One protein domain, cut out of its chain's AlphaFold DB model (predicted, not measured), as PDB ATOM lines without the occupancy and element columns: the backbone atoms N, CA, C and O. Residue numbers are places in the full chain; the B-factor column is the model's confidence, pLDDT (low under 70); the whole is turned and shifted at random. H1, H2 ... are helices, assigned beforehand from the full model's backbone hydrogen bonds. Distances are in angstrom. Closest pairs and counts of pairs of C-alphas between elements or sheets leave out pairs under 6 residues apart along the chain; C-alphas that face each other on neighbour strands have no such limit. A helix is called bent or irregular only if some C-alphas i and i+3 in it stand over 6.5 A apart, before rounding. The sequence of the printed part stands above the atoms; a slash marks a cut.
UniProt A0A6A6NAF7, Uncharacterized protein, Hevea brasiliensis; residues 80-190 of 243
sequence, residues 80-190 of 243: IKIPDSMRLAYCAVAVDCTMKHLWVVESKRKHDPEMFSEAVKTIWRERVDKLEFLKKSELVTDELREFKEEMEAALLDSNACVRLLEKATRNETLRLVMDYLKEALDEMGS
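What this domain is: This is residues 80 to 190 of the 243 residues of an uncharacterized protein of Hevea brasiliensis (UniProt A0A6A6NAF7). Helix H1 runs through the middle, with the long helix H5 packed along one side of it and H2 and H3 on its other side; the short H4 folds back from H3 and leads on to H5. Residues 185 to 190, of which 185 to 188 belong to H5, stick out, and a long stretch with no named element, residues 100 to 112, joins H1 to H2. The printed part has 111 residues with five named helices, in the order H1, H2, H3, H4, H5, and no named strand: all helix. It is compact, with a radius of gyration of the C-alphas of 15.1 A and spans of 46 by 33 by 19 A.

Where its parts are: Find C-alpha 84 at (107.291, -15.713, 15.971); from there H1, residues 84 to 99, runs 22.4 A. Go on to Pro 113, where H2, residues 113 to 133, begins and runs 27.5 A. H2 is neither bent nor irregular, but only just: C-alphas 125 and 128 are 6.2 A apart. Look for H3 at residues 142 to 154, 18.4 A long, and for H4 at residues 158 to 167, 14.8 A. H5, residues 170 to 188, runs 26.9 A and ends at C-alpha 188 at (91.129, -18.201, 14.818).

How they stand to each other: H1, H2 and H3 form an up and down bundle, each helix running against the one before it. Look first at Thr 98 and Ala 119, the closest C-alphas of H1 and H2, 5.4 A apart; this hairpin has a shallow tilt of 28 degrees, opposite ways. H1 and H3 only just touch, with 3 pairs of C-alphas within 8 A, the closest Cys 91 and Leu 144 at 5.6 A. The hairpin H2 and H3 also only just touches, with 3 such pairs, the closest Trp 124 and Lys 148 at 6.2 A. H5 touches H1 with 20 such pairs, the closest Ala 89 and Val 177 at 4.8 A; they run opposite ways at a shallow tilt of 32 degrees, only just short of steep. H3 and H4 are a hairpin whose closest C-alphas, Ala 154 and Ala 160, are 4.9 A apart. H4 and H5 are apart. In H1, H3, H4 and H5 every O i to N i+4 pair is within hydrogen-bond range; in H2, 12 of 17 are.

The domain as a whole: The two C-alphas farthest apart are those of Leu 156 and Ser 190, at 48.9 A. The printed part has no cut. The link from H1 to H2 is long; those from H3 to H4 and from H4 to H5 are tight. The mean pLDDT of the printed part is 86.5, and residues 103 to 112 are under 70.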
ATOM      1  N   ILE A  80      97.814 -20.214  24.863       91.44
ATOM      2  CA  ILE A  80      98.238 -20.176  23.469       91.44
ATOM      3  C   ILE A  80      99.657 -19.604  23.444       91.44
ATOM      4  O   ILE A  80      99.949 -18.608  24.106       91.44
ATOM      5  N   LYS A  81     100.557 -20.275  22.722       92.88
ATOM      6  CA  LYS A  81     101.948 -19.835  22.583       92.88
ATOM      7  C   LYS A  81     102.001 -18.610  21.675       92.88
ATOM      8  O   LYS A  81     101.372 -18.613  20.622       92.88
ATOM      9  N   ILE A  82     102.821 -17.624  22.027       95.31
ATOM     10  CA  ILE A  82     103.026 -16.453  21.173       95.31
ATOM     11  C   ILE A  82     103.834 -16.854  19.919       95.31
ATOM     12  O   ILE A  82     104.943 -17.404  20.057       95.31
ATOM     13  N   PRO A  83     103.307 -16.625  18.699       95.50
ATOM     14  CA  PRO A  83     103.994 -16.995  17.464       95.50
ATOM     15  C   PRO A  83     105.167 -16.052  17.166       95.50
ATOM     16  O   PRO A  83     105.224 -14.920  17.650       95.50
ATOM     17  N   ASP A  84     106.124 -16.520  16.358       96.94
ATOM     18  CA  ASP A  84     107.291 -15.713  15.971       96.94
ATOM     19  C   ASP A  84     106.897 -14.470  15.171       96.94
ATOM     20  O   ASP A  84     107.466 -13.403  15.388       96.94
ATOM     21  N   SER A  85     105.876 -14.569  14.315       97.44
ATOM     22  CA  SER A  85     105.355 -13.426  13.556       97.44
ATOM     23  C   SER A  85     104.918 -12.274  14.460       97.44
ATOM     24  O   SER A  85     105.184 -11.119  14.146       97.44
ATOM     25  N   MET A  86     104.319 -12.572  15.618       97.69
ATOM     26  CA  MET A  86     103.893 -11.564  16.585       97.69
ATOM     27  C   MET A  86     105.080 -10.861  17.237       97.69
ATOM     28  O   MET A  86     105.068  -9.638  17.375       97.69
ATOM     29  N   ARG A  87     106.115 -11.625  17.614       97.12
ATOM     30  CA  ARG A  87     107.362 -11.081  18.173       97.12
ATOM     31  C   ARG A  87     108.038 -10.139  17.178       97.12
ATOM     32  O   ARG A  87     108.383  -9.013  17.530       97.12
ATOM     33  N   LEU A  88     108.171 -10.589  15.929       95.94
ATOM     34  CA  LEU A  88     108.772  -9.816  14.842       95.94
ATOM     35  C   LEU A  88     107.955  -8.555  14.535       95.94
ATOM     36  O   LEU A  88     108.523  -7.471  14.419       95.94
ATOM     37  N   ALA A  89     106.626  -8.670  14.467       95.88
ATOM     38  CA  ALA A  89     105.732  -7.536  14.265       95.88
ATOM     39  C   ALA A  89     105.856  -6.506  15.397       95.88
ATOM     40  O   ALA A  89     105.993  -5.316  15.122       95.88
ATOM     41  N   TYR A  90     105.864  -6.944  16.661       96.56
ATOM     42  CA  TYR A  90     106.020  -6.049  17.809       96.56
ATOM     43  C   TYR A  90     107.350  -5.293  17.761       96.56
ATOM     44  O   TYR A  90     107.367  -4.066  17.872       96.56
ATOM     45  N   CYS A  91     108.451  -6.011  17.521       95.25
ATOM     46  CA  CYS A  91     109.777  -5.418  17.399       95.25
ATOM     47  C   CYS A  91     109.835  -4.387  16.263       95.25
ATOM     48  O   CYS A  91     110.224  -3.238  16.481       95.25
ATOM     49  N   ALA A  92     109.359  -4.748  15.070       93.69
ATOM     50  CA  ALA A  92     109.359  -3.858  13.914       93.69
ATOM     51  C   ALA A  92     108.490  -2.606  14.117       93.69
ATOM     52  O   ALA A  92     108.869  -1.517  13.681       93.69
ATOM     53  N   VAL A  93     107.342  -2.726  14.795       94.06
ATOM     54  CA  VAL A  93     106.474  -1.582  15.118       94.06
ATOM     55  C   VAL A  93     107.120  -0.684  16.174       94.06
ATOM     56  O   VAL A  93     107.050   0.534  16.037       94.06
ATOM     57  N   ALA A  94     107.775  -1.238  17.199       94.25
ATOM     58  CA  ALA A  94     108.480  -0.449  18.214       94.25
ATOM     59  C   ALA A  94     109.618   0.373  17.590       94.25
ATOM     60  O   ALA A  94     109.767   1.567  17.871       94.25
ATOM     61  N   VAL A  95     110.370  -0.242  16.675       91.81
ATOM     62  CA  VAL A  95     111.416   0.421  15.893       91.81
ATOM     63  C   VAL A  95     110.822   1.506  14.993       91.81
ATOM     64  O   VAL A  95     111.224   2.660  15.105       91.81
ATOM     65  N   ASP A  96     109.831   1.194  14.155       89.56
ATOM     66  CA  ASP A  96     109.222   2.159  13.222       89.56
ATOM     67  C   ASP A  96     108.550   3.340  13.951       89.56
ATOM     68  O   ASP A  96     108.731   4.498  13.567       89.56
ATOM     69  N   CYS A  97     107.853   3.076  15.065       89.06
ATOM     70  CA  CYS A  97     107.278   4.102  15.941       89.06
ATOM     71  C   CYS A  97     108.332   5.076  16.474       89.06
ATOM     72  O   CYS A  97     108.045   6.261  16.620       89.06
ATOM     73  N   THR A  98     109.537   4.588  16.754       89.25
ATOM     74  CA  THR A  98     110.641   5.405  17.268       89.25
ATOM     75  C   THR A  98     111.322   6.167  16.128       89.25
ATOM     76  O   THR A  98     111.480   7.389  16.175       89.25
ATOM     77  N   MET A  99     111.655   5.458  15.047       85.94
ATOM     78  CA  MET A  99     112.399   5.971  13.895       85.94
ATOM     79  C   MET A  99     111.619   6.991  13.067       85.94
ATOM     80  O   MET A  99     112.230   7.862  12.444       85.94
ATOM     81  N   LYS A 100     110.280   6.979  13.106       83.44
ATOM     82  CA  LYS A 100     109.469   8.004  12.427       83.44
ATOM     83  C   LYS A 100     109.776   9.429  12.891       83.44
ATOM     84  O   LYS A 100     109.557  10.372  12.137       83.44
ATOM     85  N   HIS A 101     110.287   9.586  14.114       80.12
ATOM     86  CA  HIS A 101     110.692  10.878  14.666       80.12
ATOM     87  C   HIS A 101     112.079  11.329  14.174       80.12
ATOM     88  O   HIS A 101     112.421  12.499  14.327       80.12
ATOM     89  N   LEU A 102     112.835  10.435  13.520       75.69
ATOM     90  CA  LEU A 102     114.098  10.725  12.836       75.69
ATOM     91  C   LEU A 102     113.937  10.956  11.323       75.69
ATOM     92  O   LEU A 102     114.807  11.578  10.716       75.69
ATOM     93  N   TRP A 103     112.851  10.490  10.688       63.72
ATOM     94  CA  TRP A 103     112.631  10.699   9.248       63.72
ATOM     95  C   TRP A 103     112.382  12.180   8.908       63.72
ATOM     96  O   TRP A 103     111.332  12.746   9.200       63.72
ATOM     97  N   VAL A 104     113.348  12.794   8.216       54.88
ATOM     98  CA  VAL A 104     113.320  14.209   7.784       54.88
ATOM     99  C   VAL A 104     112.919  14.392   6.307       54.88
ATOM    100  O   VAL A 104     112.752  15.514   5.845       54.88
ATOM    101  N   VAL A 105     112.746  13.333   5.515       45.38
ATOM    102  CA  VAL A 105     113.066  13.466   4.078       45.38
ATOM    103  C   VAL A 105     112.033  14.203   3.199       45.38
ATOM    104  O   VAL A 105     112.452  14.777   2.201       45.38
ATOM    105  N   GLU A 106     110.740  14.321   3.535       40.12
ATOM    106  CA  GLU A 106     109.774  14.903   2.562       40.12
ATOM    107  C   GLU A 106     108.820  15.992   3.060       40.12
ATOM    108  O   GLU A 106     108.174  16.664   2.253       40.12
ATOM    109  N   SER A 107     108.741  16.257   4.362       41.22
ATOM    110  CA  SER A 107     107.860  17.312   4.871       41.22
ATOM    111  C   SER A 107     108.668  18.355   5.624       41.22
ATOM    112  O   SER A 107     109.624  18.034   6.317       41.22
ATOM    113  N   LYS A 108     108.287  19.627   5.485       42.38
ATOM    114  CA  LYS A 108     108.921  20.817   6.085       42.38
ATOM    115  C   LYS A 108     108.887  20.846   7.631       42.38
ATOM    116  O   LYS A 108     108.802  21.921   8.221       42.38
ATOM    117  N   ARG A 109     108.885  19.695   8.303       49.56
ATOM    118  CA  ARG A 109     108.976  19.567   9.753       49.56
ATOM    119  C   ARG A 109     110.450  19.463  10.118       49.56
ATOM    120  O   ARG A 109     111.166  18.602   9.622       49.56
ATOM    121  N   LYS A 110     110.912  20.398  10.947       51.03
ATOM    122  CA  LYS A 110     112.248  20.315  11.535       51.03
ATOM    123  C   LYS A 110     112.339  19.018  12.338       51.03
ATOM    124  O   LYS A 110     111.406  18.700  13.070       51.03
ATOM    125  N   HIS A 111     113.463  18.326  12.187       61.41
ATOM    126  CA  HIS A 111     113.921  17.302  13.116       61.41
ATOM    127  C   HIS A 111     113.772  17.829  14.545       61.41
ATOM    128  O   HIS A 111     114.369  18.859  14.874       61.41
ATOM    129  N   ASP A 112     112.964  17.148  15.353       67.62
ATOM    130  CA  ASP A 112     112.828  17.458  16.768       67.62
ATOM    131  C   ASP A 112     113.504  16.342  17.579       67.62
ATOM    132  O   ASP A 112     112.903  15.285  17.790       67.62
ATOM    133  N   PRO A 113     114.772  16.530  17.990       73.62
ATOM    134  CA  PRO A 113     115.487  15.537  18.786       73.62
ATOM    135  C   PRO A 113     114.779  15.240  20.115       73.62
ATOM    136  O   PRO A 113     114.957  14.155  20.666       73.62
ATOM    137  N   GLU A 114     113.948  16.164  20.610       82.69
ATOM    138  CA  GLU A 114     113.141  15.966  21.813       82.69
ATOM    139  C   GLU A 114     112.056  14.905  21.585       82.69
ATOM    140  O   GLU A 114     111.858  14.038  22.432       82.69
ATOM    141  N   MET A 115     111.437  14.881  20.400       84.69
ATOM    142  CA  MET A 115     110.424  13.881  20.039       84.69
ATOM    143  C   MET A 115     111.012  12.476  19.899       84.69
ATOM    144  O   MET A 115     110.385  11.507  20.323       84.69
ATOM    145  N   PHE A 116     112.213  12.351  19.325       87.00
ATOM    146  CA  PHE A 116     112.909  11.063  19.287       87.00
ATOM    147  C   PHE A 116     113.288  10.605  20.698       87.00
ATOM    148  O   PHE A 116     113.014   9.466  21.063       87.00
ATOM    149  N   SER A 117     113.850  11.498  21.518       88.12
ATOM    150  CA  SER A 117     114.196  11.177  22.905       88.12
ATOM    151  C   SER A 117     112.981  10.754  23.729       88.12
ATOM    152  O   SER A 117     113.082   9.818  24.524       88.12
ATOM    153  N   GLU A 118     111.840  11.419  23.552       91.25
ATOM    154  CA  GLU A 118     110.609  11.043  24.241       91.25
ATOM    155  C   GLU A 118     110.090   9.693  23.738       91.25
ATOM    156  O   GLU A 118     109.765   8.848  24.561       91.25
ATOM    157  N   ALA A 119     110.112   9.426  22.427       91.25
ATOM    158  CA  ALA A 119     109.742   8.115  21.888       91.25
ATOM    159  C   ALA A 119     110.651   6.988  22.413       91.25
ATOM    160  O   ALA A 119     110.162   5.915  22.768       91.25
ATOM    161  N   VAL A 120     111.963   7.237  22.531       92.69
ATOM    162  CA  VAL A 120     112.895   6.276  23.138       92.69
ATOM    163  C   VAL A 120     112.498   5.988  24.589       92.69
ATOM    164  O   VAL A 120     112.437   4.834  25.016       92.69
ATOM    165  N   LYS A 121     112.173   7.033  25.354       93.62
ATOM    166  CA  LYS A 121     111.736   6.900  26.744       93.62
ATOM    167  C   LYS A 121     110.410   6.137  26.864       93.62
ATOM    168  O   LYS A 121     110.357   5.161  27.609       93.62
ATOM    169  N   THR A 122     109.369   6.531  26.138       93.69
ATOM    170  CA  THR A 122     108.026   5.947  26.280       93.69
ATOM    171  C   THR A 122     107.967   4.503  25.789       93.69
ATOM    172  O   THR A 122     107.434   3.628  26.471       93.69
ATOM    173  N   ILE A 123     108.554   4.209  24.626       94.19
ATOM    174  CA  ILE A 123     108.487   2.870  24.035       94.19
ATOM    175  C   ILE A 123     109.455   1.930  24.747       94.19
ATOM    176  O   ILE A 123     109.060   0.849  25.174       94.19
ATOM    177  N   TRP A 124     110.711   2.328  24.923       94.81
ATOM    178  CA  TRP A 124     111.737   1.381  25.354       94.81
ATOM    179  C   TRP A 124     111.904   1.355  26.872       94.81
ATOM    180  O   TRP A 124     111.894   0.280  27.464       94.81
ATOM    181  N   ARG A 125     111.989   2.521  27.524       93.00
ATOM    182  CA  ARG A 125     112.239   2.600  28.979       93.00
ATOM    183  C   ARG A 125     110.993   2.449  29.842       93.00
ATOM    184  O   ARG A 125     111.098   2.096  31.011       93.00
ATOM    185  N   GLU A 126     109.819   2.761  29.308       94.00
ATOM    186  CA  GLU A 126     108.567   2.641  30.058       94.00
ATOM    187  C   GLU A 126     107.792   1.387  29.654       94.00
ATOM    188  O   GLU A 126     107.398   0.606  30.523       94.00
ATOM    189  N   ARG A 127     107.584   1.159  28.352       94.50
ATOM    190  CA  ARG A 127     106.778   0.036  27.851       94.50
ATOM    191  C   ARG A 127     107.574  -1.276  27.776       94.50
ATOM    192  O   ARG A 127     107.203  -2.221  28.475       94.50
ATOM    193  N   VAL A 128     108.680  -1.344  27.028       93.81
ATOM    194  CA  VAL A 128     109.494  -2.577  26.901       93.81
ATOM    195  C   VAL A 128     110.099  -3.000  28.245       93.81
ATOM    196  O   VAL A 128     109.958  -4.159  28.633       93.81
ATOM    197  N   ASP A 129     110.672  -2.072  29.014       93.69
ATOM    198  CA  ASP A 129     111.227  -2.380  30.345       93.69
ATOM    199  C   ASP A 129     110.189  -2.940  31.308       93.69
ATOM    200  O   ASP A 129     110.484  -3.832  32.105       93.69
ATOM    201  N   LYS A 130     108.947  -2.460  31.235       93.38
ATOM    202  CA  LYS A 130     107.855  -3.003  32.041       93.38
ATOM    203  C   LYS A 130     107.524  -4.437  31.633       93.38
ATOM    204  O   LYS A 130     107.321  -5.271  32.517       93.38
ATOM    205  N   LEU A 131     107.470  -4.736  30.334       92.12
ATOM    206  CA  LEU A 131     107.253  -6.103  29.842       92.12
ATOM    207  C   LEU A 131     108.379  -7.042  30.297       92.12
ATOM    208  O   LEU A 131     108.109  -8.150  30.772       92.12
ATOM    209  N   GLU A 132     109.624  -6.568  30.234       90.88
ATOM    210  CA  GLU A 132     110.808  -7.312  30.659       90.88
ATOM    211  C   GLU A 132     110.837  -7.544  32.175       90.88
ATOM    212  O   GLU A 132     111.025  -8.672  32.639       90.88
ATOM    213  N   PHE A 133     110.587  -6.497  32.964       89.06
ATOM    214  CA  PHE A 133     110.580  -6.559  34.424       89.06
ATOM    215  C   PHE A 133     109.544  -7.552  34.951       89.06
ATOM    216  O   PHE A 133     109.804  -8.296  35.901       89.06
ATOM    217  N   LEU A 134     108.369  -7.599  34.319       85.62
ATOM    218  CA  LEU A 134     107.311  -8.529  34.699       85.62
ATOM    219  C   LEU A 134     107.665  -9.993  34.394       85.62
ATOM    220  O   LEU A 134     106.989 -10.870  34.933       85.62
ATOM    221  N   LYS A 135     108.694 -10.264  33.568       80.62
ATOM    222  CA  LYS A 135     109.179 -11.600  33.147       80.62
ATOM    223  C   LYS A 135     108.076 -12.558  32.691       80.62
ATOM    224  O   LYS A 135     108.183 -13.773  32.839       80.62
ATOM    225  N   LYS A 136     106.986 -11.990  32.184       83.62
ATOM    226  CA  LYS A 136     105.802 -12.716  31.716       83.62
ATOM    227  C   LYS A 136     105.581 -12.545  30.227       83.62
ATOM    228  O   LYS A 136     104.817 -13.319  29.679       83.62
ATOM    229  N   SER A 137     106.203 -11.551  29.599       89.69
ATOM    230  CA  SER A 137     106.031 -11.293  28.176       89.69
ATOM    231  C   SER A 137     106.990 -12.157  27.357       89.69
ATOM    232  O   SER A 137     108.191 -12.188  27.622       89.69
ATOM    233  N   GLU A 138     106.443 -12.858  26.371       92.31
ATOM    234  CA  GLU A 138     107.167 -13.554  25.309       92.31
ATOM    235  C   GLU A 138     107.478 -12.618  24.125       92.31
ATOM    236  O   GLU A 138     108.184 -13.030  23.204       92.31
ATOM    237  N   LEU A 139     106.976 -11.372  24.137       93.94
ATOM    238  CA  LEU A 139     107.296 -10.345  23.133       93.94
ATOM    239  C   LEU A 139     108.711  -9.773  23.293       93.94
ATOM    240  O   LEU A 139     109.282  -9.287  22.319       93.94
ATOM    241  N   VAL A 140     109.294  -9.839  24.496       93.31
ATOM    242  CA  VAL A 140     110.651  -9.332  24.758       93.31
ATOM    243  C   VAL A 140     111.699 -10.356  24.321       93.31
ATOM    244  O   VAL A 140     112.144 -11.203  25.104       93.31
ATOM    245  N   THR A 141     112.086 -10.269  23.051       93.94
ATOM    246  CA  THR A 141     113.132 -11.087  22.424       93.94
ATOM    247  C   THR A 141     114.525 -10.494  22.609       93.94
ATOM    248  O   THR A 141     114.679  -9.333  22.984       93.94
ATOM    249  N   ASP A 142     115.554 -11.287  22.305       93.75
ATOM    250  CA  ASP A 142     116.933 -10.792  22.253       93.75
ATOM    251  C   ASP A 142     117.100  -9.712  21.174       93.75
ATOM    252  O   ASP A 142     117.701  -8.679  21.438       93.75
ATOM    253  N   GLU A 143     116.454  -9.875  20.016       92.62
ATOM    254  CA  GLU A 143     116.424  -8.853  18.959       92.62
ATOM    255  C   GLU A 143     115.827  -7.522  19.454       92.62
ATOM    256  O   GLU A 143     116.380  -6.455  19.197       92.62
ATOM    257  N   LEU A 144     114.736  -7.561  20.232       93.88
ATOM    258  CA  LEU A 144     114.147  -6.351  20.813       93.88
ATOM    259  C   LEU A 144     115.112  -5.668  21.799       93.88
ATOM    260  O   LEU A 144     115.166  -4.439  21.852       93.88
ATOM    261  N   ARG A 145     115.886  -6.443  22.571       94.50
ATOM    262  CA  ARG A 145     116.914  -5.905  23.479       94.50
ATOM    263  C   ARG A 145     118.062  -5.258  22.714       94.50
ATOM    264  O   ARG A 145     118.487  -4.169  23.086       94.50
ATOM    265  N   GLU A 146     118.521  -5.881  21.635       92.94
ATOM    266  CA  GLU A 146     119.548  -5.304  20.763       92.94
ATOM    267  C   GLU A 146     119.071  -3.973  20.171       92.94
ATOM    268  O   GLU A 146     119.781  -2.970  20.245       92.94
ATOM    269  N   PHE A 147     117.830  -3.914  19.673       92.56
ATOM    270  CA  PHE A 147     117.261  -2.653  19.198       92.56
ATOM    271  C   PHE A 147     117.130  -1.613  20.306       92.56
ATOM    272  O   PHE A 147     117.416  -0.445  20.056       92.56
ATOM    273  N   LYS A 148     116.752  -2.001  21.527       93.75
ATOM    274  CA  LYS A 148     116.735  -1.083  22.671       93.75
ATOM    275  C   LYS A 148     118.108  -0.440  22.877       93.75
ATOM    276  O   LYS A 148     118.194   0.782  22.970       93.75
ATOM    277  N   GLU A 149     119.170  -1.241  22.916       92.75
ATOM    278  CA  GLU A 149     120.541  -0.744  23.076       92.75
ATOM    279  C   GLU A 149     120.952   0.178  21.915       92.75
ATOM    280  O   GLU A 149     121.518   1.250  22.148       92.75
ATOM    281  N   GLU A 150     120.614  -0.183  20.671       91.44
ATOM    282  CA  GLU A 150     120.868   0.661  19.495       91.44
ATOM    283  C   GLU A 150     120.110   2.003  19.573       91.44
ATOM    284  O   GLU A 150     120.690   3.048  19.268       91.44
ATOM    285  N   MET A 151     118.848   2.007  20.023       91.06
ATOM    286  CA  MET A 151     118.028   3.219  20.189       91.06
ATOM    287  C   MET A 151     118.562   4.130  21.296       91.06
ATOM    288  O   MET A 151     118.581   5.352  21.143       91.06
ATOM    289  N   GLU A 152     119.034   3.560  22.407       91.25
ATOM    290  CA  GLU A 152     119.662   4.337  23.476       91.25
ATOM    291  C   GLU A 152     121.000   4.936  23.037       91.25
ATOM    292  O   GLU A 152     121.277   6.101  23.333       91.25
ATOM    293  N   ALA A 153     121.808   4.185  22.283       89.44
ATOM    294  CA  ALA A 153     123.047   4.696  21.703       89.44
ATOM    295  C   ALA A 153     122.782   5.834  20.702       89.44
ATOM    296  O   ALA A 153     123.513   6.826  20.683       89.44
ATOM    297  N   ALA A 154     121.706   5.734  19.919       87.81
ATOM    298  CA  ALA A 154     121.291   6.742  18.945       87.81
ATOM    299  C   ALA A 154     120.921   8.104  19.563       87.81
ATOM    300  O   ALA A 154     121.003   9.124  18.880       87.81
ATOM    301  N   LEU A 155     120.607   8.169  20.864       86.44
ATOM    302  CA  LEU A 155     120.432   9.449  21.569       86.44
ATOM    303  C   LEU A 155     121.724  10.281  21.623       86.44
ATOM    304  O   LEU A 155     121.662  11.503  21.760       86.44
ATOM    305  N   LEU A 156     122.885   9.623  21.552       84.50
ATOM    306  CA  LEU A 156     124.205  10.239  21.705       84.50
ATOM    307  C   LEU A 156     125.070  10.123  20.438       84.50
ATOM    308  O   LEU A 156     125.968  10.942  20.243       84.50
ATOM    309  N   ASP A 157     124.810   9.134  19.575       82.69
ATOM    310  CA  ASP A 157     125.565   8.860  18.348       82.69
ATOM    311  C   ASP A 157     124.694   8.989  17.089       82.69
ATOM    312  O   ASP A 157     123.944   8.086  16.715       82.69
ATOM    313  N   SER A 158     124.886  10.085  16.351       75.69
ATOM    314  CA  SER A 158     124.223  10.303  15.057       75.69
ATOM    315  C   SER A 158     124.513   9.216  14.009       75.69
ATOM    316  O   SER A 158     123.688   8.988  13.126       75.69
ATOM    317  N   ASN A 159     125.648   8.512  14.097       79.38
ATOM    318  CA  ASN A 159     125.969   7.418  13.183       79.38
ATOM    319  C   ASN A 159     125.138   6.162  13.491       79.38
ATOM    320  O   ASN A 159     124.825   5.394  12.582       79.38
ATOM    321  N   ALA A 160     124.741   5.953  14.750       80.31
ATOM    322  CA  ALA A 160     123.787   4.908  15.112       80.31
ATOM    323  C   ALA A 160     122.405   5.175  14.498       80.31
ATOM    324  O   ALA A 160     121.803   4.246  13.960       80.31
ATOM    325  N   CYS A 161     121.961   6.438  14.447       75.44
ATOM    326  CA  CYS A 161     120.723   6.811  13.754       75.44
ATOM    327  C   CYS A 161     120.744   6.425  12.268       75.44
ATOM    328  O   CYS A 161     119.751   5.915  11.757       75.44
ATOM    329  N   VAL A 162     121.865   6.645  11.569       76.75
ATOM    330  CA  VAL A 162     121.994   6.302  10.139       76.75
ATOM    331  C   VAL A 162     121.882   4.793   9.926       76.75
ATOM    332  O   VAL A 162     121.099   4.358   9.086       76.75
ATOM    333  N   ARG A 163     122.587   3.987  10.729       80.81
ATOM    334  CA  ARG A 163     122.501   2.517  10.645       80.81
ATOM    335  C   ARG A 163     121.084   2.007  10.918       80.81
ATOM    336  O   ARG A 163     120.621   1.093  10.240       80.81
ATOM    337  N   LEU A 164     120.388   2.603  11.886       80.81
ATOM    338  CA  LEU A 164     118.996   2.267  12.192       80.81
ATOM    339  C   LEU A 164     118.052   2.626  11.041       80.81
ATOM    340  O   LEU A 164     117.175   1.833  10.716       80.81
ATOM    341  N   LEU A 165     118.250   3.776  10.388       77.38
ATOM    342  CA  LEU A 165     117.458   4.185   9.220       77.38
ATOM    343  C   LEU A 165     117.653   3.258   8.012       77.38
ATOM    344  O   LEU A 165     116.719   3.076   7.237       77.38
ATOM    345  N   GLU A 166     118.841   2.676   7.841       78.25
ATOM    346  CA  GLU A 166     119.109   1.702   6.774       78.25
ATOM    347  C   GLU A 166     118.450   0.341   7.042       78.25
ATOM    348  O   GLU A 166     118.010  -0.325   6.104       78.25
ATOM    349  N   LYS A 167     118.357  -0.071   8.314       75.38
ATOM    350  CA  LYS A 167     117.728  -1.338   8.725       75.38
ATOM    351  C   LYS A 167     116.201  -1.248   8.790       75.38
ATOM    352  O   LYS A 167     115.509  -2.187   8.404       75.38
ATOM    353  N   ALA A 168     115.670  -0.147   9.315       75.19
ATOM    354  CA  ALA A 168     114.253   0.003   9.612       75.19
ATOM    355  C   ALA A 168     113.506   0.587   8.412       75.19
ATOM    356  O   ALA A 168     113.580   1.786   8.139       75.19
ATOM    357  N   THR A 169     112.743  -0.252   7.709       81.69
ATOM    358  CA  THR A 169     111.869   0.225   6.635       81.69
ATOM    359  C   THR A 169     110.407   0.041   6.999       81.69
ATOM    360  O   THR A 169     109.971  -1.033   7.407       81.69
ATOM    361  N   ARG A 170     109.619   1.088   6.757       86.19
ATOM    362  CA  ARG A 170     108.170   1.070   6.961       86.19
ATOM    363  C   ARG A 170     107.470  -0.060   6.196       86.19
ATOM    364  O   ARG A 170     106.495  -0.625   6.683       86.19
ATOM    365  N   ASN A 171     107.955  -0.384   4.995       89.12
ATOM    366  CA  ASN A 171     107.407  -1.468   4.175       89.12
ATOM    367  C   ASN A 171     107.649  -2.839   4.808       89.12
ATOM    368  O   ASN A 171     106.776  -3.700   4.744       89.12
ATOM    369  N   GLU A 172     108.808  -3.032   5.435       90.56
ATOM    370  CA  GLU A 172     109.104  -4.262   6.160       90.56
ATOM    371  C   GLU A 172     108.248  -4.377   7.423       90.56
ATOM    372  O   GLU A 172     107.642  -5.422   7.651       90.56
ATOM    373  N   THR A 173     108.084  -3.288   8.183       92.12
ATOM    374  CA  THR A 173     107.159  -3.257   9.327       92.12
ATOM    375  C   THR A 173     105.738  -3.621   8.901       92.12
ATOM    376  O   THR A 173     105.111  -4.482   9.511       92.12
ATOM    377  N   LEU A 174     105.245  -3.026   7.810       92.94
ATOM    378  CA  LEU A 174     103.948  -3.366   7.225       92.94
ATOM    379  C   LEU A 174     103.821  -4.854   6.908       92.94
ATOM    380  O   LEU A 174     102.819  -5.473   7.262       92.94
ATOM    381  N   ARG A 175     104.833  -5.422   6.248       94.81
ATOM    382  CA  ARG A 175     104.859  -6.836   5.881       94.81
ATOM    383  C   ARG A 175     104.769  -7.726   7.117       94.81
ATOM    384  O   ARG A 175     103.904  -8.591   7.160       94.81
ATOM    385  N   LEU A 176     105.593  -7.476   8.133       96.06
ATOM    386  CA  LEU A 176     105.631  -8.279   9.358       96.06
ATOM    387  C   LEU A 176     104.314  -8.215  10.142       96.06
ATOM    388  O   LEU A 176     103.830  -9.241  10.617       96.06
ATOM    389  N   VAL A 177     103.691  -7.035  10.236       96.12
ATOM    390  CA  VAL A 177     102.384  -6.906  10.898       96.12
ATOM    391  C   VAL A 177     101.287  -7.622  10.102       96.12
ATOM    392  O   VAL A 177     100.436  -8.280  10.698       96.12
ATOM    393  N   MET A 178     101.311  -7.548   8.767       95.38
ATOM    394  CA  MET A 178     100.360  -8.270   7.912       95.38
ATOM    395  C   MET A 178     100.548  -9.791   7.976       95.38
ATOM    396  O   MET A 178      99.555 -10.519   8.000       95.38
ATOM    397  N   ASP A 179     101.793 -10.266   8.045       97.25
ATOM    398  CA  ASP A 179     102.116 -11.685   8.220       97.25
ATOM    399  C   ASP A 179     101.531 -12.203   9.544       97.25
ATOM    400  O   ASP A 179     100.849 -13.231   9.557       97.25
ATOM    401  N   TYR A 180     101.693 -11.446  10.636       97.69
ATOM    402  CA  TYR A 180     101.067 -11.769  11.920       97.69
ATOM    403  C   TYR A 180      99.534 -11.733  11.864       97.69
ATOM    404  O   TYR A 180      98.882 -12.667  12.331       97.69
ATOM    405  N   LEU A 181      98.939 -10.678  11.293       96.31
ATOM    406  CA  LEU A 181      97.482 -10.563  11.163       96.31
ATOM    407  C   LEU A 181      96.893 -11.778  10.447       96.31
ATOM    408  O   LEU A 181      95.883 -12.326  10.888       96.31
ATOM    409  N   LYS A 182      97.536 -12.203   9.357       96.06
ATOM    410  CA  LYS A 182      97.126 -13.381   8.601       96.06
ATOM    411  C   LYS A 182      97.222 -14.648   9.449       96.06
ATOM    412  O   LYS A 182      96.232 -15.363   9.549       96.06
ATOM    413  N   GLU A 183      98.364 -14.893  10.094       97.38
ATOM    414  CA  GLU A 183      98.553 -16.073  10.948       97.38
ATOM    415  C   GLU A 183      97.515 -16.130  12.081       97.38
ATOM    416  O   GLU A 183      96.879 -17.163  12.287       97.38
ATOM    417  N   ALA A 184      97.273 -15.008  12.764       95.88
ATOM    418  CA  ALA A 184      96.302 -14.931  13.850       95.88
ATOM    419  C   ALA A 184      94.857 -15.159  13.370       95.88
ATOM    420  O   ALA A 184      94.065 -15.811  14.055       95.88
ATOM    421  N   LEU A 185      94.485 -14.630  12.199       93.69
ATOM    422  CA  LEU A 185      93.156 -14.843  11.619       93.69
ATOM    423  C   LEU A 185      92.960 -16.287  11.141       93.69
ATOM    424  O   LEU A 185      91.879 -16.842  11.359       93.69
ATOM    425  N   ASP A 186      93.994 -16.890  10.550       94.25
ATOM    426  CA  ASP A 186      94.001 -18.290  10.123       94.25
ATOM    427  C   ASP A 186      93.855 -19.229  11.334       94.25
ATOM    428  O   ASP A 186      93.012 -20.129  11.318       94.25
ATOM    429  N   GLU A 187      94.585 -18.969  12.425       93.19
ATOM    430  CA  GLU A 187      94.475 -19.717  13.685       93.19
ATOM    431  C   GLU A 187      93.064 -19.619  14.287       93.19
ATOM    432  O   GLU A 187      92.481 -20.611  14.732       93.19
ATOM    433  N   MET A 188      92.471 -18.422  14.278       91.00
ATOM    434  CA  MET A 188      91.129 -18.201  14.818       91.00
ATOM    435  C   MET A 188      90.006 -18.797  13.955       91.00
ATOM    436  O   MET A 188      88.862 -18.887  14.437       91.00
ATOM    437  N   GLY A 189      90.300 -19.141  12.699       92.19
ATOM    438  CA  GLY A 189      89.360 -19.647  11.705       92.19
ATOM    439  C   GLY A 189      88.246 -18.661  11.334       92.19
ATOM    440  O   GLY A 189      88.159 -17.538  11.844       92.19
ATOM    441  N   SER A 190      87.348 -19.101  10.448       90.62
ATOM    442  CA  SER A 190      86.204 -18.296  10.008       90.62
ATOM    443  C   SER A 190      85.220 -17.998  11.156       90.62
ATOM    444  O   SER A 190      84.998 -18.846  12.033       90.62
TER     445      SER A 190